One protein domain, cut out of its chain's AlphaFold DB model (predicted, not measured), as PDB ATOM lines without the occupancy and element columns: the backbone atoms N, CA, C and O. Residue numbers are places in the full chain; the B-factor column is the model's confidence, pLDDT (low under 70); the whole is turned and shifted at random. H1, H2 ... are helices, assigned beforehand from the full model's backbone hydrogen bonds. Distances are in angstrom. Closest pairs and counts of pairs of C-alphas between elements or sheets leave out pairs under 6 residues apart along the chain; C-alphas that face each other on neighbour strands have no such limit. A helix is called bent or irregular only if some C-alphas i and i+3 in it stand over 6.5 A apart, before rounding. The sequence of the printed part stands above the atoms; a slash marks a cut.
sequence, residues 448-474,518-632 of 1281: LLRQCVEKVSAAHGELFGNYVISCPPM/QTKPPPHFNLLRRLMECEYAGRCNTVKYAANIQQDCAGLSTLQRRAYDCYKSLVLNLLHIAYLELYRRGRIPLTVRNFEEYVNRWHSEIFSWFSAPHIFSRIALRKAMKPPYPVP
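This is residues 448 to 474 and 518 to 632 of the 1281 residues of an uncharacterized protein of Trypanosoma brucei brucei (strain 927/4 GUTat10.1) (UniProt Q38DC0). One long helix, H4, runs through the middle, with shorter helices packed round it: H1 runs beside it, H3 folds back along its first part as a hairpin, and H2 and H5 cross its second half. H7 packs on the beginning of H1, and the tail at residues 623 to 630 sticks out. The printed part has 142 residues and is all helix, with seven named helices, H1 to H7 in chain order, and no named strand. It is only just compact, close to loose, with a radius of gyration of the C-alphas of 16.9 A and spans of 53 by 37 by 31 A.

H4, residues 558 to 584, spans 39.2 A from C-alpha 558 at (23.442, -34.081, 22.730) to C-alpha 584 at (-14.080, -24.143, 17.379). H1, residues 448 to 463, spans 20.5 A from (10.985, -28.426, 11.524); it has a kink of 62 degrees near residue 457 and is irregular, with C-alphas 459 and 462 9.3 A apart. H2 is residues 527 to 537, 15.3 A, and H3 residues 542 to 552, 15.3 A. H5 is residues 595 to 602, 11.0 A; H6 residues 604 to 610, 10.7 A; H7 residues 613 to 624, 16.0 A.

H4 is the hub. Its residues 559 to 570 alone touch H3, closest at the C-alphas of Ala 546 and Ala 563, 4.1 A; this hairpin has a shallow tilt of 33 degrees, only just short of steep, opposite ways. With residues 567 to 578 alone it touches H1, closest C-alphas Leu 449 and Val 571, 6.0 A, at 13 degrees, a shallow tilt. Every O i to N i+4 pair is within hydrogen-bond range in H2, H3, H4, H5 and H7, against 10 of 12 in H1 and 1 of 3 in H6, where 4 of 4 O i to N i+3 pairs are.

Residues 475 to 517 are not printed, and C-alphas 474 and 518 are 9.7 A apart across this cut. Of the links printed whole, none is long. The mean pLDDT of the printed part is 72.5, with residues 465 to 473, 549 to 562 and 605 to 632 under 70.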
ATOM      1  N   LEU A 448      12.043 -27.488  11.142       74.55
ATOM      2  CA  LEU A 448      10.985 -28.426  11.524       74.55
ATOM      3  C   LEU A 448       9.640 -27.718  11.767       74.55
ATOM      4  O   LEU A 448       8.596 -28.193  11.323       74.55
ATOM      5  N   LEU A 449       9.660 -26.556  12.434       82.96
ATOM      6  CA  LEU A 449       8.453 -25.752  12.639       82.96
ATOM      7  C   LEU A 449       7.956 -25.180  11.317       82.96
ATOM      8  O   LEU A 449       6.764 -25.273  11.039       82.96
ATOM      9  N   ARG A 450       8.860 -24.641  10.491       81.19
ATOM     10  CA  ARG A 450       8.533 -24.073   9.180       81.19
ATOM     11  C   ARG A 450       7.755 -25.070   8.315       81.19
ATOM     12  O   ARG A 450       6.644 -24.762   7.887       81.19
ATOM     13  N   GLN A 451       8.286 -26.282   8.143       76.35
ATOM     14  CA  GLN A 451       7.629 -27.315   7.337       76.35
ATOM     15  C   GLN A 451       6.320 -27.813   7.952       76.35
ATOM     16  O   GLN A 451       5.378 -28.109   7.221       76.35
ATOM     17  N   CYS A 452       6.207 -27.852   9.285       83.02
ATOM     18  CA  CYS A 452       4.933 -28.166   9.929       83.02
ATOM     19  C   CYS A 452       3.853 -27.136   9.560       83.02
ATOM     20  O   CYS A 452       2.752 -27.518   9.167       83.02
ATOM     21  N   VAL A 453       4.158 -25.830   9.607       85.11
ATOM     22  CA  VAL A 453       3.184 -24.798   9.199       85.11
ATOM     23  C   VAL A 453       2.836 -24.928   7.715       85.11
ATOM     24  O   VAL A 453       1.663 -24.813   7.355       85.11
ATOM     25  N   GLU A 454       3.817 -25.212   6.856       82.34
ATOM     26  CA  GLU A 454       3.598 -25.468   5.428       82.34
ATOM     27  C   GLU A 454       2.674 -26.661   5.187       82.34
ATOM     28  O   GLU A 454       1.696 -26.534   4.446       82.34
ATOM     29  N   LYS A 455       2.883 -27.773   5.892       81.11
ATOM     30  CA  LYS A 455       2.019 -28.945   5.764       81.11
ATOM     31  C   LYS A 455       0.606 -28.700   6.281       81.11
ATOM     32  O   LYS A 455      -0.365 -29.080   5.627       81.11
ATOM     33  N   VAL A 456       0.471 -28.031   7.424       85.73
ATOM     34  CA  VAL A 456      -0.842 -27.691   7.985       85.73
ATOM     35  C   VAL A 456      -1.615 -26.758   7.046       85.73
ATOM     36  O   VAL A 456      -2.817 -26.949   6.850       85.73
ATOM     37  N   SER A 457      -0.927 -25.809   6.410       83.44
ATOM     38  CA  SER A 457      -1.515 -24.906   5.411       83.44
ATOM     39  C   SER A 457      -1.905 -25.646   4.126       83.44
ATOM     40  O   SER A 457      -2.970 -25.390   3.571       83.44
ATOM     41  N   ALA A 458      -1.111 -26.624   3.681       78.79
ATOM     42  CA  ALA A 458      -1.456 -27.465   2.534       78.79
ATOM     43  C   ALA A 458      -2.688 -28.353   2.799       78.79
ATOM     44  O   ALA A 458      -3.564 -28.464   1.946       78.79
ATOM     45  N   ALA A 459      -2.785 -28.961   3.987       80.35
ATOM     46  CA  ALA A 459      -3.872 -29.881   4.332       80.35
ATOM     47  C   ALA A 459      -5.228 -29.180   4.538       80.35
ATOM     48  O   ALA A 459      -6.266 -29.713   4.150       80.35
ATOM     49  N   HIS A 460      -5.229 -27.988   5.145       82.85
ATOM     50  CA  HIS A 460      -6.456 -27.251   5.498       82.85
ATOM     51  C   HIS A 460      -6.713 -26.025   4.605       82.85
ATOM     52  O   HIS A 460      -7.669 -25.277   4.830       82.85
ATOM     53  N   GLY A 461      -5.884 -25.832   3.577       73.74
ATOM     54  CA  GLY A 461      -5.966 -24.738   2.614       73.74
ATOM     55  C   GLY A 461      -5.693 -23.360   3.222       73.74
ATOM     56  O   GLY A 461      -5.086 -23.221   4.281       73.74
ATOM     57  N   GLU A 462      -6.218 -22.319   2.568       70.40
ATOM     58  CA  GLU A 462      -6.001 -20.906   2.923       70.40
ATOM     59  C   GLU A 462      -6.426 -20.519   4.354       70.40
ATOM     60  O   GLU A 462      -6.141 -19.404   4.790       70.40
ATOM     61  N   LEU A 463      -7.115 -21.389   5.102       79.10
ATOM     62  CA  LEU A 463      -7.474 -21.136   6.498       79.10
ATOM     63  C   LEU A 463      -6.234 -20.848   7.353       79.10
ATOM     64  O   LEU A 463      -6.258 -19.930   8.177       79.10
ATOM     65  N   PHE A 464      -5.173 -21.625   7.142       83.21
ATOM     66  CA  PHE A 464      -3.897 -21.469   7.817       83.21
ATOM     67  C   PHE A 464      -2.879 -20.878   6.848       83.21
ATOM     68  O   PHE A 464      -2.785 -21.282   5.694       83.21
ATOM     69  N   GLY A 465      -2.162 -19.861   7.310       69.93
ATOM     70  CA  GLY A 465      -1.110 -19.215   6.537       69.93
ATOM     71  C   GLY A 465      -0.505 -18.035   7.286       69.93
ATOM     72  O   GLY A 465      -1.044 -17.571   8.298       69.93
ATOM     73  N   ASN A 466       0.623 -17.532   6.786       68.45
ATOM     74  CA  ASN A 466       1.288 -16.351   7.335       68.45
ATOM     75  C   ASN A 466       0.640 -15.072   6.790       68.45
ATOM     76  O   ASN A 466       1.214 -14.338   5.989       68.45
ATOM     77  N   TYR A 467      -0.617 -14.841   7.163       68.43
ATOM     78  CA  TYR A 467      -1.320 -13.617   6.799       68.43
ATOM     79  C   TYR A 467      -0.936 -12.500   7.762       68.43
ATOM     80  O   TYR A 467      -0.990 -12.678   8.984       68.43
ATOM     81  N   VAL A 468      -0.667 -11.312   7.217       59.04
ATOM     82  CA  VAL A 468      -0.660 -10.079   8.005       59.04
ATOM     83  C   VAL A 468      -2.058  -9.913   8.586       59.04
ATOM     84  O   VAL A 468      -3.017  -9.573   7.886       59.04
ATOM     85  N   ILE A 469      -2.204 -10.180   9.884       58.35
ATOM     86  CA  ILE A 469      -3.435  -9.864  10.601       58.35
ATOM     87  C   ILE A 469      -3.481  -8.340  10.671       58.35
ATOM     88  O   ILE A 469      -2.921  -7.730  11.579       58.35
ATOM     89  N   SER A 470      -4.113  -7.712   9.677       53.36
ATOM     90  CA  SER A 470      -4.432  -6.289   9.735       53.36
ATOM     91  C   SER A 470      -5.120  -6.030  11.073       53.36
ATOM     92  O   SER A 470      -6.085  -6.748  11.376       53.36
ATOM     93  N   CYS A 471      -4.660  -5.036  11.842       55.67
ATOM     94  CA  CYS A 471      -5.344  -4.625  13.065       55.67
ATOM     95  C   CYS A 471      -6.852  -4.553  12.789       55.67
ATOM     96  O   CYS A 471      -7.248  -4.035  11.732       55.67
ATOM     97  N   PRO A 472      -7.707  -5.103  13.674       63.95
ATOM     98  CA  PRO A 472      -9.139  -5.005  13.473       63.95
ATOM     99  C   PRO A 472      -9.479  -3.524  13.263       63.95
ATOM    100  O   PRO A 472      -8.935  -2.675  13.973       63.95
ATOM    101  N   PRO A 473     -10.309  -3.190  12.260       68.00
ATOM    102  CA  PRO A 473     -10.616  -1.799  11.964       68.00
ATOM    103  C   PRO A 473     -11.101  -1.119  13.239       68.00
ATOM    104  O   PRO A 473     -11.935  -1.688  13.951       68.00
ATOM    105  N   MET A 474     -10.569   0.074  13.521       74.56
ATOM    106  CA  MET A 474     -10.985   0.827  14.699       74.56
ATOM    107  C   MET A 474     -12.513   0.939  14.726       74.56
ATOM    108  O   MET A 474     -13.135   1.146  13.671       74.56
ATOM    109  N   GLN A 518     -15.428  -7.739  13.703       81.57
ATOM    110  CA  GLN A 518     -14.969  -8.063  15.065       81.57
ATOM    111  C   GLN A 518     -15.875  -9.078  15.779       81.57
ATOM    112  O   GLN A 518     -15.450  -9.701  16.739       81.57
ATOM    113  N   THR A 519     -17.116  -9.266  15.312       82.19
ATOM    114  CA  THR A 519     -18.058 -10.251  15.890       82.19
ATOM    115  C   THR A 519     -17.855 -11.668  15.353       82.19
ATOM    116  O   THR A 519     -18.411 -12.622  15.884       82.19
ATOM    117  N   LYS A 520     -17.077 -11.818  14.276       81.92
ATOM    118  CA  LYS A 520     -16.828 -13.094  13.603       81.92
ATOM    119  C   LYS A 520     -15.340 -13.432  13.686       81.92
ATOM    120  O   LYS A 520     -14.525 -12.511  13.689       81.92
ATOM    121  N   PRO A 521     -14.968 -14.723  13.731       80.68
ATOM    122  CA  PRO A 521     -13.564 -15.100  13.660       80.68
ATOM    123  C   PRO A 521     -12.950 -14.616  12.332       80.68
ATOM    124  O   PRO A 521     -13.660 -14.535  11.318       80.68
ATOM    125  N   PRO A 522     -11.650 -14.271  12.310       78.85
ATOM    126  CA  PRO A 522     -10.977 -13.869  11.081       78.85
ATOM    127  C   PRO A 522     -10.996 -15.022  10.062       78.85
ATOM    128  O   PRO A 522     -10.896 -16.181  10.461       78.85
ATOM    129  N   PRO A 523     -11.105 -14.743   8.749       74.90
ATOM    130  CA  PRO A 523     -11.160 -15.794   7.728       74.90
ATOM    131  C   PRO A 523      -9.903 -16.670   7.720       74.90
ATOM    132  O   PRO A 523     -10.016 -17.871   7.508       74.90
ATOM    133  N   HIS A 524      -8.753 -16.084   8.049       81.49
ATOM    134  CA  HIS A 524      -7.464 -16.758   8.135       81.49
ATOM    135  C   HIS A 524      -6.919 -16.730   9.565       81.49
ATOM    136  O   HIS A 524      -7.263 -15.833  10.343       81.49
ATOM    137  N   PHE A 525      -6.068 -17.693   9.905       84.33
ATOM    138  CA  PHE A 525      -5.464 -17.843  11.224       84.33
ATOM    139  C   PHE A 525      -3.956 -18.105  11.114       84.33
ATOM    140  O   PHE A 525      -3.525 -18.968  10.350       84.33
ATOM    141  N   ASN A 526      -3.158 -17.368  11.892       86.21
ATOM    142  CA  ASN A 526      -1.706 -17.535  11.931       86.21
ATOM    143  C   ASN A 526      -1.310 -18.412  13.129       86.21
ATOM    144  O   ASN A 526      -1.253 -17.947  14.269       86.21
ATOM    145  N   LEU A 527      -1.034 -19.686  12.848       87.89
ATOM    146  CA  LEU A 527      -0.673 -20.691  13.850       87.89
ATOM    147  C   LEU A 527       0.648 -20.370  14.554       87.89
ATOM    148  O   LEU A 527       0.728 -20.464  15.777       87.89
ATOM    149  N   LEU A 528       1.668 -19.966  13.793       86.52
ATOM    150  CA  LEU A 528       2.996 -19.686  14.334       86.52
ATOM    151  C   LEU A 528       2.952 -18.497  15.292       86.52
ATOM    152  O   LEU A 528       3.488 -18.564  16.394       86.52
ATOM    153  N   ARG A 529       2.242 -17.429  14.912       86.26
ATOM    154  CA  ARG A 529       2.037 -16.276  15.789       86.26
ATOM    155  C   ARG A 529       1.314 -16.672  17.075       86.26
ATOM    156  O   ARG A 529       1.757 -16.272  18.146       86.26
ATOM    157  N   ARG A 530       0.254 -17.485  16.987       88.75
ATOM    158  CA  ARG A 530      -0.454 -17.976  18.177       88.75
ATOM    159  C   ARG A 530       0.467 -18.783  19.090       88.75
ATOM    160  O   ARG A 530       0.426 -18.579  20.298       88.75
ATOM    161  N   LEU A 531       1.290 -19.674  18.537       90.46
ATOM    162  CA  LEU A 531       2.260 -20.445  19.316       90.46
ATOM    163  C   LEU A 531       3.213 -19.514  20.083       90.46
ATOM    164  O   LEU A 531       3.387 -19.677  21.287       90.46
ATOM    165  N   MET A 532       3.765 -18.503  19.407       88.32
ATOM    166  CA  MET A 532       4.662 -17.519  20.026       88.32
ATOM    167  C   MET A 532       3.963 -16.672  21.100       88.32
ATOM    168  O   MET A 532       4.558 -16.388  22.135       88.32
ATOM    169  N   GLU A 533       2.701 -16.290  20.883       88.20
ATOM    170  CA  GLU A 533       1.885 -15.587  21.882       88.20
ATOM    171  C   GLU A 533       1.657 -16.451  23.135       88.20
ATOM    172  O   GLU A 533       1.766 -15.941  24.251       88.20
ATOM    173  N   CYS A 534       1.407 -17.755  22.969       91.30
ATOM    174  CA  CYS A 534       1.247 -18.687  24.090       91.30
ATOM    175  C   CYS A 534       2.564 -18.874  24.859       91.30
ATOM    176  O   CYS A 534       2.559 -18.806  26.086       91.30
ATOM    177  N   GLU A 535       3.685 -19.070  24.155       89.42
ATOM    178  CA  GLU A 535       5.019 -19.190  24.765       89.42
ATOM    179  C   GLU A 535       5.368 -17.930  25.571       89.42
ATOM    180  O   GLU A 535       5.776 -18.017  26.731       89.42
ATOM    181  N   TYR A 536       5.127 -16.749  24.996       89.62
ATOM    182  CA  TYR A 536       5.357 -15.474  25.670       89.62
ATOM    183  C   TYR A 536       4.479 -15.318  26.919       89.62
ATOM    184  O   TYR A 536       4.987 -14.994  27.996       89.62
ATOM    185  N   ALA A 537       3.175 -15.599  26.809       89.10
ATOM    186  CA  ALA A 537       2.242 -15.537  27.932       89.10
ATOM    187  C   ALA A 537       2.601 -16.533  29.051       89.10
ATOM    188  O   ALA A 537       2.464 -16.210  30.231       89.10
ATOM    189  N   GLY A 538       3.115 -17.714  28.693       88.28
ATOM    190  CA  GLY A 538       3.568 -18.737  29.635       88.28
ATOM    191  C   GLY A 538       4.954 -18.488  30.246       88.28
ATOM    192  O   GLY A 538       5.395 -19.274  31.093       88.28
ATOM    193  N   ARG A 539       5.658 -17.418  29.833       87.12
ATOM    194  CA  ARG A 539       7.101 -17.213  30.077       87.12
ATOM    195  C   ARG A 539       7.933 -18.448  29.712       87.12
ATOM    196  O   ARG A 539       8.905 -18.779  30.387       87.12
ATOM    197  N   CYS A 540       7.522 -19.145  28.663       86.50
ATOM    198  CA  CYS A 540       8.236 -20.278  28.120       86.50
ATOM    199  C   CYS A 540       9.280 -19.754  27.126       86.50
ATOM    200  O   CYS A 540       8.971 -18.980  26.222       86.50
ATOM    201  N   ASN A 541      10.544 -20.108  27.342       84.29
ATOM    202  CA  ASN A 541      11.662 -19.688  26.501       84.29
ATOM    203  C   ASN A 541      12.141 -20.819  25.582       84.29
ATOM    204  O   ASN A 541      13.247 -20.727  25.052       84.29
ATOM    205  N   THR A 542      11.340 -21.871  25.379       83.29
ATOM    206  CA  THR A 542      11.772 -23.096  24.697       83.29
ATOM    207  C   THR A 542      12.220 -22.843  23.262       83.29
ATOM    208  O   THR A 542      13.239 -23.389  22.848       83.29
ATOM    209  N   VAL A 543      11.528 -21.970  22.520       83.66
ATOM    210  CA  VAL A 543      11.927 -21.598  21.149       83.66
ATOM    211  C   VAL A 543      13.320 -20.960  21.133       83.66
ATOM    212  O   VAL A 543      14.177 -21.374  20.357       83.66
ATOM    213  N   LYS A 544      13.555 -19.971  22.007       83.41
ATOM    214  CA  LYS A 544      14.838 -19.256  22.104       83.41
ATOM    215  C   LYS A 544      15.947 -20.177  22.610       83.41
ATOM    216  O   LYS A 544      17.047 -20.154  22.082       83.41
ATOM    217  N   TYR A 545      15.636 -21.001  23.605       82.84
ATOM    218  CA  TYR A 545      16.547 -21.984  24.174       82.84
ATOM    219  C   TYR A 545      17.040 -22.977  23.114       82.84
ATOM    220  O   TYR A 545      18.242 -23.133  22.928       82.84
ATOM    221  N   ALA A 546      16.115 -23.585  22.367       80.72
ATOM    222  CA  ALA A 546      16.449 -24.520  21.300       80.72
ATOM    223  C   ALA A 546      17.206 -23.841  20.146       80.72
ATOM    224  O   ALA A 546      18.164 -24.410  19.634       80.72
ATOM    225  N   ALA A 547      16.817 -22.616  19.774       79.61
ATOM    226  CA  ALA A 547      17.479 -21.866  18.703       79.61
ATOM    227  C   ALA A 547      18.921 -21.493  19.056       79.61
ATOM    228  O   ALA A 547      19.799 -21.648  18.213       79.61
ATOM    229  N   ASN A 548      19.175 -21.062  20.294       79.02
ATOM    230  CA  ASN A 548      20.526 -20.765  20.763       79.02
ATOM    231  C   ASN A 548      21.405 -22.016  20.709       79.02
ATOM    232  O   ASN A 548      22.478 -21.981  20.127       79.02
ATOM    233  N   ILE A 549      20.910 -23.153  21.207       68.75
ATOM    234  CA  ILE A 549      21.644 -24.417  21.100       68.75
ATOM    235  C   ILE A 549      21.943 -24.769  19.639       68.75
ATOM    236  O   ILE A 549      23.041 -25.231  19.334       68.75
ATOM    237  N   GLN A 550      20.980 -24.556  18.736       67.94
ATOM    238  CA  GLN A 550      21.190 -24.833  17.320       67.94
ATOM    239  C   GLN A 550      22.272 -23.970  16.672       67.94
ATOM    240  O   GLN A 550      22.895 -24.421  15.716       67.94
ATOM    241  N   GLN A 551      22.452 -22.744  17.164       67.98
ATOM    242  CA  GLN A 551      23.475 -21.812  16.701       67.98
ATOM    243  C   GLN A 551      24.839 -22.102  17.336       67.98
ATOM    244  O   GLN A 551      25.848 -22.059  16.638       67.98
ATOM    245  N   ASP A 552      24.861 -22.417  18.632       65.60
ATOM    246  CA  ASP A 552      26.089 -22.595  19.417       65.60
ATOM    247  C   ASP A 552      26.744 -23.967  19.185       65.60
ATOM    248  O   ASP A 552      27.960 -24.119  19.293       65.60
ATOM    249  N   CYS A 553      25.942 -24.989  18.885       56.76
ATOM    250  CA  CYS A 553      26.408 -26.348  18.630       56.76
ATOM    251  C   CYS A 553      26.245 -26.678  17.142       56.76
ATOM    252  O   CYS A 553      25.220 -26.352  16.565       56.76
ATOM    253  N   ALA A 554      27.173 -27.399  16.516       51.48
ATOM    254  CA  ALA A 554      26.978 -28.000  15.189       51.48
ATOM    255  C   ALA A 554      27.019 -29.535  15.304       51.48
ATOM    256  O   ALA A 554      27.560 -30.048  16.279       51.48
ATOM    257  N   GLY A 555      26.446 -30.262  14.336       48.11
ATOM    258  CA  GLY A 555      26.548 -31.731  14.269       48.11
ATOM    259  C   GLY A 555      25.399 -32.523  14.915       48.11
ATOM    260  O   GLY A 555      24.248 -32.079  14.916       48.11
ATOM    261  N   LEU A 556      25.702 -33.740  15.378       48.50
ATOM    262  CA  LEU A 556      24.805 -34.689  16.055       48.50
ATOM    263  C   LEU A 556      25.017 -34.683  17.582       48.50
ATOM    264  O   LEU A 556      24.879 -35.716  18.240       48.50
ATOM    265  N   SER A 557      25.328 -33.520  18.160       48.34
ATOM    266  CA  SER A 557      25.549 -33.387  19.599       48.34
ATOM    267  C   SER A 557      24.286 -33.615  20.444       48.34
ATOM    268  O   SER A 557      23.138 -33.476  20.009       48.34
ATOM    269  N   THR A 558      24.497 -33.917  21.720       50.76
ATOM    270  CA  THR A 558      23.442 -34.081  22.730       50.76
ATOM    271  C   THR A 558      22.602 -32.827  22.933       50.76
ATOM    272  O   THR A 558      21.377 -32.892  23.071       50.76
ATOM    273  N   LEU A 559      23.249 -31.664  22.882       58.59
ATOM    274  CA  LEU A 559      22.591 -30.366  22.924       58.59
ATOM    275  C   LEU A 559      21.710 -30.173  21.679       58.59
ATOM    276  O   LEU A 559      20.540 -29.816  21.819       58.59
ATOM    277  N   GLN A 560      22.198 -30.513  20.481       64.16
ATOM    278  CA  GLN A 560      21.378 -30.501  19.262       64.16
ATOM    279  C   GLN A 560      20.140 -31.391  19.397       64.16
ATOM    280  O   GLN A 560      19.033 -30.973  19.054       64.16
ATOM    281  N   ARG A 561      20.283 -32.595  19.966       61.56
ATOM    282  CA  ARG A 561      19.141 -33.477  20.247       61.56
ATOM    283  C   ARG A 561      18.137 -32.830  21.202       61.56
ATOM    284  O   ARG A 561      16.942 -32.843  20.909       61.56
ATOM    285  N   ARG A 562      18.606 -32.202  22.285       67.39
ATOM    286  CA  ARG A 562      17.753 -31.446  23.215       67.39
ATOM    287  C   ARG A 562      17.006 -30.316  22.506       67.39
ATOM    288  O   ARG A 562      15.811 -30.141  22.737       67.39
ATOM    289  N   ALA A 563      17.669 -29.590  21.606       73.00
ATOM    290  CA  ALA A 563      17.023 -28.571  20.784       73.00
ATOM    291  C   ALA A 563      15.931 -29.172  19.884       73.00
ATOM    292  O   ALA A 563      14.823 -28.641  19.817       73.00
ATOM    293  N   TYR A 564      16.193 -30.318  19.249       75.09
ATOM    294  CA  TYR A 564      15.188 -31.022  18.452       75.09
ATOM    295  C   TYR A 564      13.999 -31.507  19.274       75.09
ATOM    296  O   TYR A 564      12.867 -31.338  18.833       75.09
ATOM    297  N   ASP A 565      14.217 -32.051  20.465       73.16
ATOM    298  CA  ASP A 565      13.134 -32.483  21.349       73.16
ATOM    299  C   ASP A 565      12.266 -31.296  21.802       73.16
ATOM    300  O   ASP A 565      11.032 -31.389  21.824       73.16
ATOM    301  N   CYS A 566      12.884 -30.135  22.042       80.79
ATOM    302  CA  CYS A 566      12.168 -28.875  22.216       80.79
ATOM    303  C   CYS A 566      11.323 -28.517  20.979       80.79
ATOM    304  O   CYS A 566      10.145 -28.184  21.125       80.79
ATOM    305  N   TYR A 567      11.867 -28.629  19.760       83.00
ATOM    306  CA  TYR A 567      11.102 -28.361  18.536       83.00
ATOM    307  C   TYR A 567       9.963 -29.341  18.300       83.00
ATOM    308  O   TYR A 567       8.892 -28.904  17.892       83.00
ATOM    309  N   LYS A 568      10.133 -30.631  18.590       80.59
ATOM    310  CA  LYS A 568       9.046 -31.615  18.495       80.59
ATOM    311  C   LYS A 568       7.892 -31.253  19.429       80.59
ATOM    312  O   LYS A 568       6.741 -31.226  19.000       80.59
ATOM    313  N   SER A 569       8.193 -30.868  20.673       82.91
ATOM    314  CA  SER A 569       7.178 -30.362  21.608       82.91
ATOM    315  C   SER A 569       6.469 -29.114  21.064       82.91
ATOM    316  O   SER A 569       5.248 -29.001  21.164       82.91
ATOM    317  N   LEU A 570       7.207 -28.188  20.446       87.83
ATOM    318  CA  LEU A 570       6.630 -26.994  19.818       87.83
ATOM    319  C   LEU A 570       5.757 -27.336  18.597       87.83
ATOM    320  O   LEU A 570       4.711 -26.718  18.413       87.83
ATOM    321  N   VAL A 571       6.139 -28.335  17.796       87.89
ATOM    322  CA  VAL A 571       5.336 -28.845  16.673       87.89
ATOM    323  C   VAL A 571       4.026 -29.451  17.174       87.89
ATOM    324  O   VAL A 571       2.971 -29.138  16.626       87.89
ATOM    325  N   LEU A 572       4.065 -30.263  18.233       87.92
ATOM    326  CA  LEU A 572       2.860 -30.824  18.851       87.92
ATOM    327  C   LEU A 572       1.925 -29.728  19.368       87.92
ATOM    328  O   LEU A 572       0.728 -29.766  19.093       87.92
ATOM    329  N   ASN A 573       2.471 -28.714  20.044       90.21
ATOM    330  CA  ASN A 573       1.695 -27.555  20.484       90.21
ATOM    331  C   ASN A 573       1.070 -26.812  19.287       90.21
ATOM    332  O   ASN A 573      -0.088 -26.404  19.351       90.21
ATOM    333  N   LEU A 574       1.802 -26.661  18.177       91.67
ATOM    334  CA  LEU A 574       1.295 -26.020  16.961       91.67
ATOM    335  C   LEU A 574       0.137 -26.807  16.333       91.67
ATOM    336  O   LEU A 574      -0.875 -26.219  15.948       91.67
ATOM    337  N   LEU A 575       0.265 -28.133  16.258       91.45
ATOM    338  CA  LEU A 575      -0.791 -29.015  15.764       91.45
ATOM    339  C   LEU A 575      -2.016 -29.003  16.674       91.45
ATOM    340  O   LEU A 575      -3.140 -29.010  16.173       91.45
ATOM    341  N   HIS A 576      -1.812 -28.947  17.990       92.07
ATOM    342  CA  HIS A 576      -2.899 -28.841  18.957       92.07
ATOM    343  C   HIS A 576      -3.647 -27.514  18.821       92.07
ATOM    344  O   HIS A 576      -4.873 -27.511  18.746       92.07
ATOM    345  N   ILE A 577      -2.933 -26.397  18.651       92.61
ATOM    346  CA  ILE A 577      -3.537 -25.095  18.327       92.61
ATOM    347  C   ILE A 577      -4.370 -25.186  17.039       92.61
ATOM    348  O   ILE A 577      -5.498 -24.693  17.000       92.61
ATOM    349  N   ALA A 578      -3.847 -25.829  15.989       91.07
ATOM    350  CA  ALA A 578      -4.573 -26.008  14.732       91.07
ATOM    351  C   ALA A 578      -5.850 -26.842  14.916       91.07
ATOM    352  O   ALA A 578      -6.913 -26.466  14.419       91.07
ATOM    353  N   TYR A 579      -5.757 -27.939  15.669       91.43
ATOM    354  CA  TYR A 579      -6.891 -28.781  16.037       91.43
ATOM    355  C   TYR A 579      -7.968 -27.985  16.789       91.43
ATOM    356  O   TYR A 579      -9.133 -27.991  16.388       91.43
ATOM    357  N   LEU A 580      -7.590 -27.243  17.830       89.42
ATOM    358  CA  LEU A 580      -8.520 -26.435  18.619       89.42
ATOM    359  C   LEU A 580      -9.209 -25.361  17.770       89.42
ATOM    360  O   LEU A 580     -10.421 -25.167  17.876       89.42
ATOM    361  N   GLU A 581      -8.463 -24.699  16.886       87.79
ATOM    362  CA  GLU A 581      -9.011 -23.668  16.006       87.79
ATOM    363  C   GLU A 581     -10.010 -24.258  14.996       87.79
ATOM    364  O   GLU A 581     -11.103 -23.717  14.806       87.79
ATOM    365  N   LEU A 582      -9.688 -25.400  14.375       87.40
ATOM    366  CA  LEU A 582     -10.612 -26.097  13.476       87.40
ATOM    367  C   LEU A 582     -11.861 -26.577  14.218       87.40
ATOM    368  O   LEU A 582     -12.970 -26.455  13.689       87.40
ATOM    369  N   TYR A 583     -11.692 -27.114  15.430       85.13
ATOM    370  CA  TYR A 583     -12.787 -27.603  16.262       85.13
ATOM    371  C   TYR A 583     -13.771 -26.470  16.570       85.13
ATOM    372  O   TYR A 583     -14.966 -26.586  16.296       85.13
ATOM    373  N   ARG A 584     -13.265 -25.321  17.032       80.69
ATOM    374  CA  ARG A 584     -14.080 -24.143  17.379       80.69
ATOM    375  C   ARG A 584     -14.731 -23.476  16.173       80.69
ATOM    376  O   ARG A 584     -15.812 -22.906  16.292       80.69
ATOM    377  N   ARG A 585     -14.115 -23.570  14.993       82.46
ATOM    378  CA  ARG A 585     -14.724 -23.115  13.731       82.46
ATOM    379  C   ARG A 585     -15.745 -24.100  13.153       82.46
ATOM    380  O   ARG A 585     -16.316 -23.791  12.106       82.46
ATOM    381  N   GLY A 586     -15.951 -25.269  13.769       79.39
ATOM    382  CA  GLY A 586     -16.818 -26.324  13.236       79.39
ATOM    383  C   GLY A 586     -16.309 -26.907  11.913       79.39
ATOM    384  O   GLY A 586     -17.100 -27.305  11.063       79.39
ATOM    385  N   ARG A 587     -14.988 -26.887  11.697       82.94
ATOM    386  CA  ARG A 587     -14.328 -27.390  10.478       82.94
ATOM    387  C   ARG A 587     -13.769 -28.803  10.641       82.94
ATOM    388  O   ARG A 587     -13.404 -29.406   9.638       82.94
ATOM    389  N   ILE A 588     -13.723 -29.336  11.865       82.25
ATOM    390  CA  ILE A 588     -13.359 -30.738  12.109       82.25
ATOM    391  C   ILE A 588     -14.562 -31.649  11.824       82.25
ATOM    392  O   ILE A 588     -15.642 -31.411  12.371       82.25
ATOM    393  N   PRO A 589     -14.394 -32.710  11.013       79.30
ATOM    394  CA  PRO A 589     -15.401 -33.751  10.838       79.30
ATOM    395  C   PRO A 589     -15.798 -34.414  12.162       79.30
ATOM    396  O   PRO A 589     -14.938 -34.775  12.961       79.30
ATOM    397  N   LEU A 590     -17.095 -34.683  12.344       76.22
ATOM    398  CA  LEU A 590     -17.643 -35.328  13.551       76.22
ATOM    399  C   LEU A 590     -17.030 -36.700  13.865       76.22
ATOM    400  O   LEU A 590     -17.056 -37.127  15.015       76.22
ATOM    401  N   THR A 591     -16.483 -37.384  12.855       76.31
ATOM    402  CA  THR A 591     -15.796 -38.669  13.027       76.31
ATOM    403  C   THR A 591     -14.568 -38.551  13.920       76.31
ATOM    404  O   THR A 591     -14.276 -39.497  14.632       76.31
ATOM    405  N   VAL A 592     -13.887 -37.398  13.907       81.36
ATOM    406  CA  VAL A 592     -12.619 -37.209  14.616       81.36
ATOM    407  C   VAL A 592     -12.864 -36.867  16.073       81.36
ATOM    408  O   VAL A 592     -13.293 -35.754  16.392       81.36
ATOM    409  N   ARG A 593     -12.606 -37.832  16.960       77.74
ATOM    410  CA  ARG A 593     -12.959 -37.813  18.387       77.74
ATOM    411  C   ARG A 593     -12.014 -36.980  19.240       77.74
ATOM    412  O   ARG A 593     -12.471 -36.300  20.156       77.74
ATOM    413  N   ASN A 594     -10.723 -37.016  18.946       82.44
ATOM    414  CA  ASN A 594      -9.701 -36.408  19.785       82.44
ATOM    415  C   ASN A 594      -8.541 -35.844  18.943       82.44
ATOM    416  O   ASN A 594      -8.520 -35.962  17.715       82.44
ATOM    417  N   PHE A 595      -7.594 -35.188  19.615       86.55
ATOM    418  CA  PHE A 595      -6.396 -34.646  18.974       86.55
ATOM    419  C   PHE A 595      -5.566 -35.738  18.273       86.55
ATOM    420  O   PHE A 595      -5.081 -35.516  17.170       86.55
ATOM    421  N   GLU A 596      -5.465 -36.931  18.859       84.16
ATOM    422  CA  GLU A 596      -4.722 -38.070  18.304       84.16
ATOM    423  C   GLU A 596      -5.244 -38.514  16.941       84.16
ATOM    424  O   GLU A 596      -4.491 -38.574  15.972       84.16
ATOM    425  N   GLU A 597      -6.554 -38.711  16.824       83.62
ATOM    426  CA  GLU A 597      -7.190 -39.070  15.564       83.62
ATOM    427  C   GLU A 597      -7.042 -37.956  14.513       83.62
ATOM    428  O   GLU A 597      -6.880 -38.241  13.326       83.62
ATOM    429  N   TYR A 598      -7.038 -36.683  14.930       87.37
ATOM    430  CA  TYR A 598      -6.746 -35.566  14.030       87.37
ATOM    431  C   TYR A 598      -5.326 -35.656  13.463       87.37
ATOM    432  O   TYR A 598      -5.145 -35.536  12.248       87.37
ATOM    433  N   VAL A 599      -4.319 -35.877  14.310       83.45
ATOM    434  CA  VAL A 599      -2.944 -35.951  13.813       83.45
ATOM    435  C   VAL A 599      -2.761 -37.188  12.935       83.45
ATOM    436  O   VAL A 599      -2.273 -37.052  11.818       83.45
ATOM    437  N   ASN A 600      -3.254 -38.358  13.349       80.21
ATOM    438  CA  ASN A 600      -3.132 -39.594  12.569       80.21
ATOM    439  C   ASN A 600      -3.828 -39.522  11.199       80.21
ATOM    440  O   ASN A 600      -3.354 -40.119  10.237       80.21
ATOM    441  N   ARG A 601      -4.932 -38.772  11.077       80.97
ATOM    442  CA  ARG A 601      -5.703 -38.694   9.828       80.97
ATOM    443  C   ARG A 601      -5.148 -37.715   8.793       80.97
ATOM    444  O   ARG A 601      -5.276 -37.987   7.601       80.97
ATOM    445  N   TRP A 602      -4.598 -36.572   9.210       80.83
ATOM    446  CA  TRP A 602      -4.132 -35.525   8.277       80.83
ATOM    447  C   TRP A 602      -2.626 -35.274   8.301       80.83
ATOM    448  O   TRP A 602      -2.091 -34.722   7.342       80.83
ATOM    449  N   HIS A 603      -1.953 -35.656   9.383       82.49
ATOM    450  CA  HIS A 603      -0.596 -35.219   9.708       82.49
ATOM    451  C   HIS A 603       0.288 -36.364  10.209       82.49
ATOM    452  O   HIS A 603       1.305 -36.110  10.852       82.49
ATOM    453  N   SER A 604      -0.065 -37.617   9.906       72.24
ATOM    454  CA  SER A 604       0.740 -38.793  10.262       72.24
ATOM    455  C   SER A 604       2.163 -38.692   9.712       72.24
ATOM    456  O   SER A 604       3.109 -39.109  10.354       72.24
ATOM    457  N   GLU A 605       2.374 -38.041   8.574       64.99
ATOM    458  CA  GLU A 605       3.726 -37.793   8.066       64.99
ATOM    459  C   GLU A 605       4.574 -36.847   8.935       64.99
ATOM    460  O   GLU A 605       5.787 -36.983   8.949       64.99
ATOM    461  N   ILE A 606       3.981 -35.906   9.684       69.94
ATOM    462  CA  ILE A 606       4.752 -34.961  10.519       69.94
ATOM    463  C   ILE A 606       5.481 -35.717  11.618       69.94
ATOM    464  O   ILE A 606       6.615 -35.408  11.985       69.94
ATOM    465  N   PHE A 607       4.818 -36.747  12.120       64.08
ATOM    466  CA  PHE A 607       5.425 -37.660  13.042       64.08
ATOM    467  C   PHE A 607       6.632 -38.363  12.447       64.08
ATOM    468  O   PHE A 607       7.664 -38.395  13.106       64.08
ATOM    469  N   SER A 608       6.560 -38.853  11.207       55.73
ATOM    470  CA  SER A 608       7.710 -39.512  10.582       55.73
ATOM    471  C   SER A 608       8.945 -38.601  10.545       55.73
ATOM    472  O   SER A 608      10.068 -39.084  10.654       55.73
ATOM    473  N   TRP A 609       8.782 -37.274  10.553       60.09
ATOM    474  CA  TRP A 609       9.896 -36.325  10.685       60.09
ATOM    475  C   TRP A 609      10.558 -36.339  12.071       60.09
ATOM    476  O   TRP A 609      11.766 -36.118  12.187       60.09
ATOM    477  N   PHE A 610       9.804 -36.617  13.138       59.85
ATOM    478  CA  PHE A 610      10.332 -36.737  14.504       59.85
ATOM    479  C   PHE A 610      11.241 -37.956  14.676       59.85
ATOM    480  O   PHE A 610      12.072 -37.965  15.590       59.85
ATOM    481  N   SER A 611      11.109 -38.955  13.793       51.09
ATOM    482  CA  SER A 611      11.982 -40.130  13.757       51.09
ATOM    483  C   SER A 611      13.420 -39.796  13.372       51.09
ATOM    484  O   SER A 611      14.318 -40.545  13.717       51.09
ATOM    485  N   ALA A 612      13.661 -38.676  12.689       49.82
ATOM    486  CA  ALA A 612      15.001 -38.236  12.324       49.82
ATOM    487  C   ALA A 612      15.033 -36.715  12.098       49.82
ATOM    488  O   ALA A 612      15.205 -36.241  10.972       49.82
ATOM    489  N   PRO A 613      14.891 -35.904  13.163       51.66
ATOM    490  CA  PRO A 613      14.728 -34.459  13.028       51.66
ATOM    491  C   PRO A 613      15.976 -33.789  12.431       51.66
ATOM    492  O   PRO A 613      15.869 -32.771  11.751       51.66
ATOM    493  N   HIS A 614      17.152 -34.391  12.622       51.23
ATOM    494  CA  HIS A 614      18.424 -33.985  12.025       51.23
ATOM    495  C   HIS A 614      18.473 -34.286  10.519       51.23
ATOM    496  O   HIS A 614      18.858 -33.406   9.748       51.23
ATOM    497  N   ILE A 615      18.036 -35.476  10.080       48.11
ATOM    498  CA  ILE A 615      17.905 -35.815   8.651       48.11
ATOM    499  C   ILE A 615      16.909 -34.865   8.003       48.11
ATOM    500  O   ILE A 615      17.208 -34.278   6.971       48.11
ATOM    501  N   PHE A 616      15.755 -34.663   8.634       48.09
ATOM    502  CA  PHE A 616      14.728 -33.774   8.124       48.09
ATOM    503  C   PHE A 616      15.216 -32.331   8.034       48.09
ATOM    504  O   PHE A 616      15.032 -31.702   7.003       48.09
ATOM    505  N   SER A 617      15.911 -31.821   9.053       49.96
ATOM    506  CA  SER A 617      16.497 -30.477   9.012       49.96
ATOM    507  C   SER A 617      17.558 -30.365   7.919       49.96
ATOM    508  O   SER A 617      17.560 -29.385   7.185       49.96
ATOM    509  N   ARG A 618      18.398 -31.390   7.720       45.49
ATOM    510  CA  ARG A 618      19.365 -31.433   6.611       45.49
ATOM    511  C   ARG A 618      18.679 -31.519   5.242       45.49
ATOM    512  O   ARG A 618      19.049 -30.765   4.355       45.49
ATOM    513  N   ILE A 619      17.670 -32.371   5.048       44.05
ATOM    514  CA  ILE A 619      16.901 -32.490   3.793       44.05
ATOM    515  C   ILE A 619      16.090 -31.216   3.513       44.05
ATOM    516  O   ILE A 619      16.031 -30.760   2.374       44.05
ATOM    517  N   ALA A 620      15.499 -30.610   4.541       44.15
ATOM    518  CA  ALA A 620      14.799 -29.333   4.468       44.15
ATOM    519  C   ALA A 620      15.741 -28.210   4.024       44.15
ATOM    520  O   ALA A 620      15.418 -27.477   3.090       44.15
ATOM    521  N   LEU A 621      16.928 -28.126   4.638       40.99
ATOM    522  CA  LEU A 621      17.987 -27.204   4.224       40.99
ATOM    523  C   LEU A 621      18.454 -27.498   2.783       40.99
ATOM    524  O   LEU A 621      18.645 -26.561   2.015       40.99
ATOM    525  N   ARG A 622      18.531 -28.775   2.371       41.14
ATOM    526  CA  ARG A 622      18.875 -29.210   0.996       41.14
ATOM    527  C   ARG A 622      17.812 -28.869  -0.059       41.14
ATOM    528  O   ARG A 622      18.159 -28.646  -1.212       41.14
ATOM    529  N   LYS A 623      16.516 -28.864   0.284       39.65
ATOM    530  CA  LYS A 623      15.448 -28.436  -0.646       39.65
ATOM    531  C   LYS A 623      15.365 -26.914  -0.753       39.65
ATOM    532  O   LYS A 623      15.068 -26.409  -1.832       39.65
ATOM    533  N   ALA A 624      15.627 -26.199   0.342       42.58
ATOM    534  CA  ALA A 624      15.623 -24.737   0.361       42.58
ATOM    535  C   ALA A 624      16.842 -24.133  -0.355       42.58
ATOM    536  O   ALA A 624      16.740 -23.062  -0.947       42.58
ATOM    537  N   MET A 625      17.980 -24.825  -0.341       34.30
ATOM    538  CA  MET A 625      19.178 -24.442  -1.076       34.30
ATOM    539  C   MET A 625      19.668 -25.655  -1.847       34.30
ATOM    540  O   MET A 625      20.148 -26.588  -1.220       34.30
ATOM    541  N   LYS A 626      19.602 -25.644  -3.185       33.00
ATOM    542  CA  LYS A 626      20.545 -26.432  -3.991       33.00
ATOM    543  C   LYS A 626      21.930 -25.831  -3.716       33.00
ATOM    544  O   LYS A 626      22.193 -24.756  -4.258       33.00
ATOM    545  N   PRO A 627      22.797 -26.406  -2.865       33.94
ATOM    546  CA  PRO A 627      24.134 -25.862  -2.719       33.94
ATOM    547  C   PRO A 627      24.926 -26.300  -3.964       33.94
ATOM    548  O   PRO A 627      24.732 -27.422  -4.434       33.94
ATOM    549  N   PRO A 628      25.814 -25.462  -4.515       47.43
ATOM    550  CA  PRO A 628      26.638 -25.829  -5.671       47.43
ATOM    551  C   PRO A 628      27.702 -26.903  -5.370       47.43
ATOM    552  O   PRO A 628      28.456 -27.263  -6.267       47.43
ATOM    553  N   TYR A 629      27.764 -27.440  -4.148       39.39
ATOM    554  CA  TYR A 629      28.737 -28.456  -3.748       39.39
ATOM    555  C   TYR A 629      28.039 -29.753  -3.322       39.39
ATOM    556  O   TYR A 629      27.005 -29.684  -2.643       39.39
ATOM    557  N   PRO A 630      28.588 -30.932  -3.681       39.13
ATOM    558  CA  PRO A 630      28.108 -32.204  -3.162       39.13
ATOM    559  C   PRO A 630      28.226 -32.183  -1.636       39.13
ATOM    560  O   PRO A 630      29.297 -31.984  -1.068       39.13
ATOM    561  N   VAL A 631      27.081 -32.317  -0.970       40.70
ATOM    562  CA  VAL A 631      27.003 -32.344   0.492       40.70
ATOM    563  C   VAL A 631      27.755 -33.587   0.973       40.70
ATOM    564  O   VAL A 631      27.429 -34.673   0.489       40.70
ATOM    565  N   PRO A 632      28.715 -33.468   1.908       41.00
ATOM    566  CA  PRO A 632      29.476 -34.623   2.358       41.00
ATOM    567  C   PRO A 632      28.533 -35.659   2.986       41.00
ATOM    568  O   PRO A 632      27.569 -35.321   3.689       41.00
TER     569      PRO A 632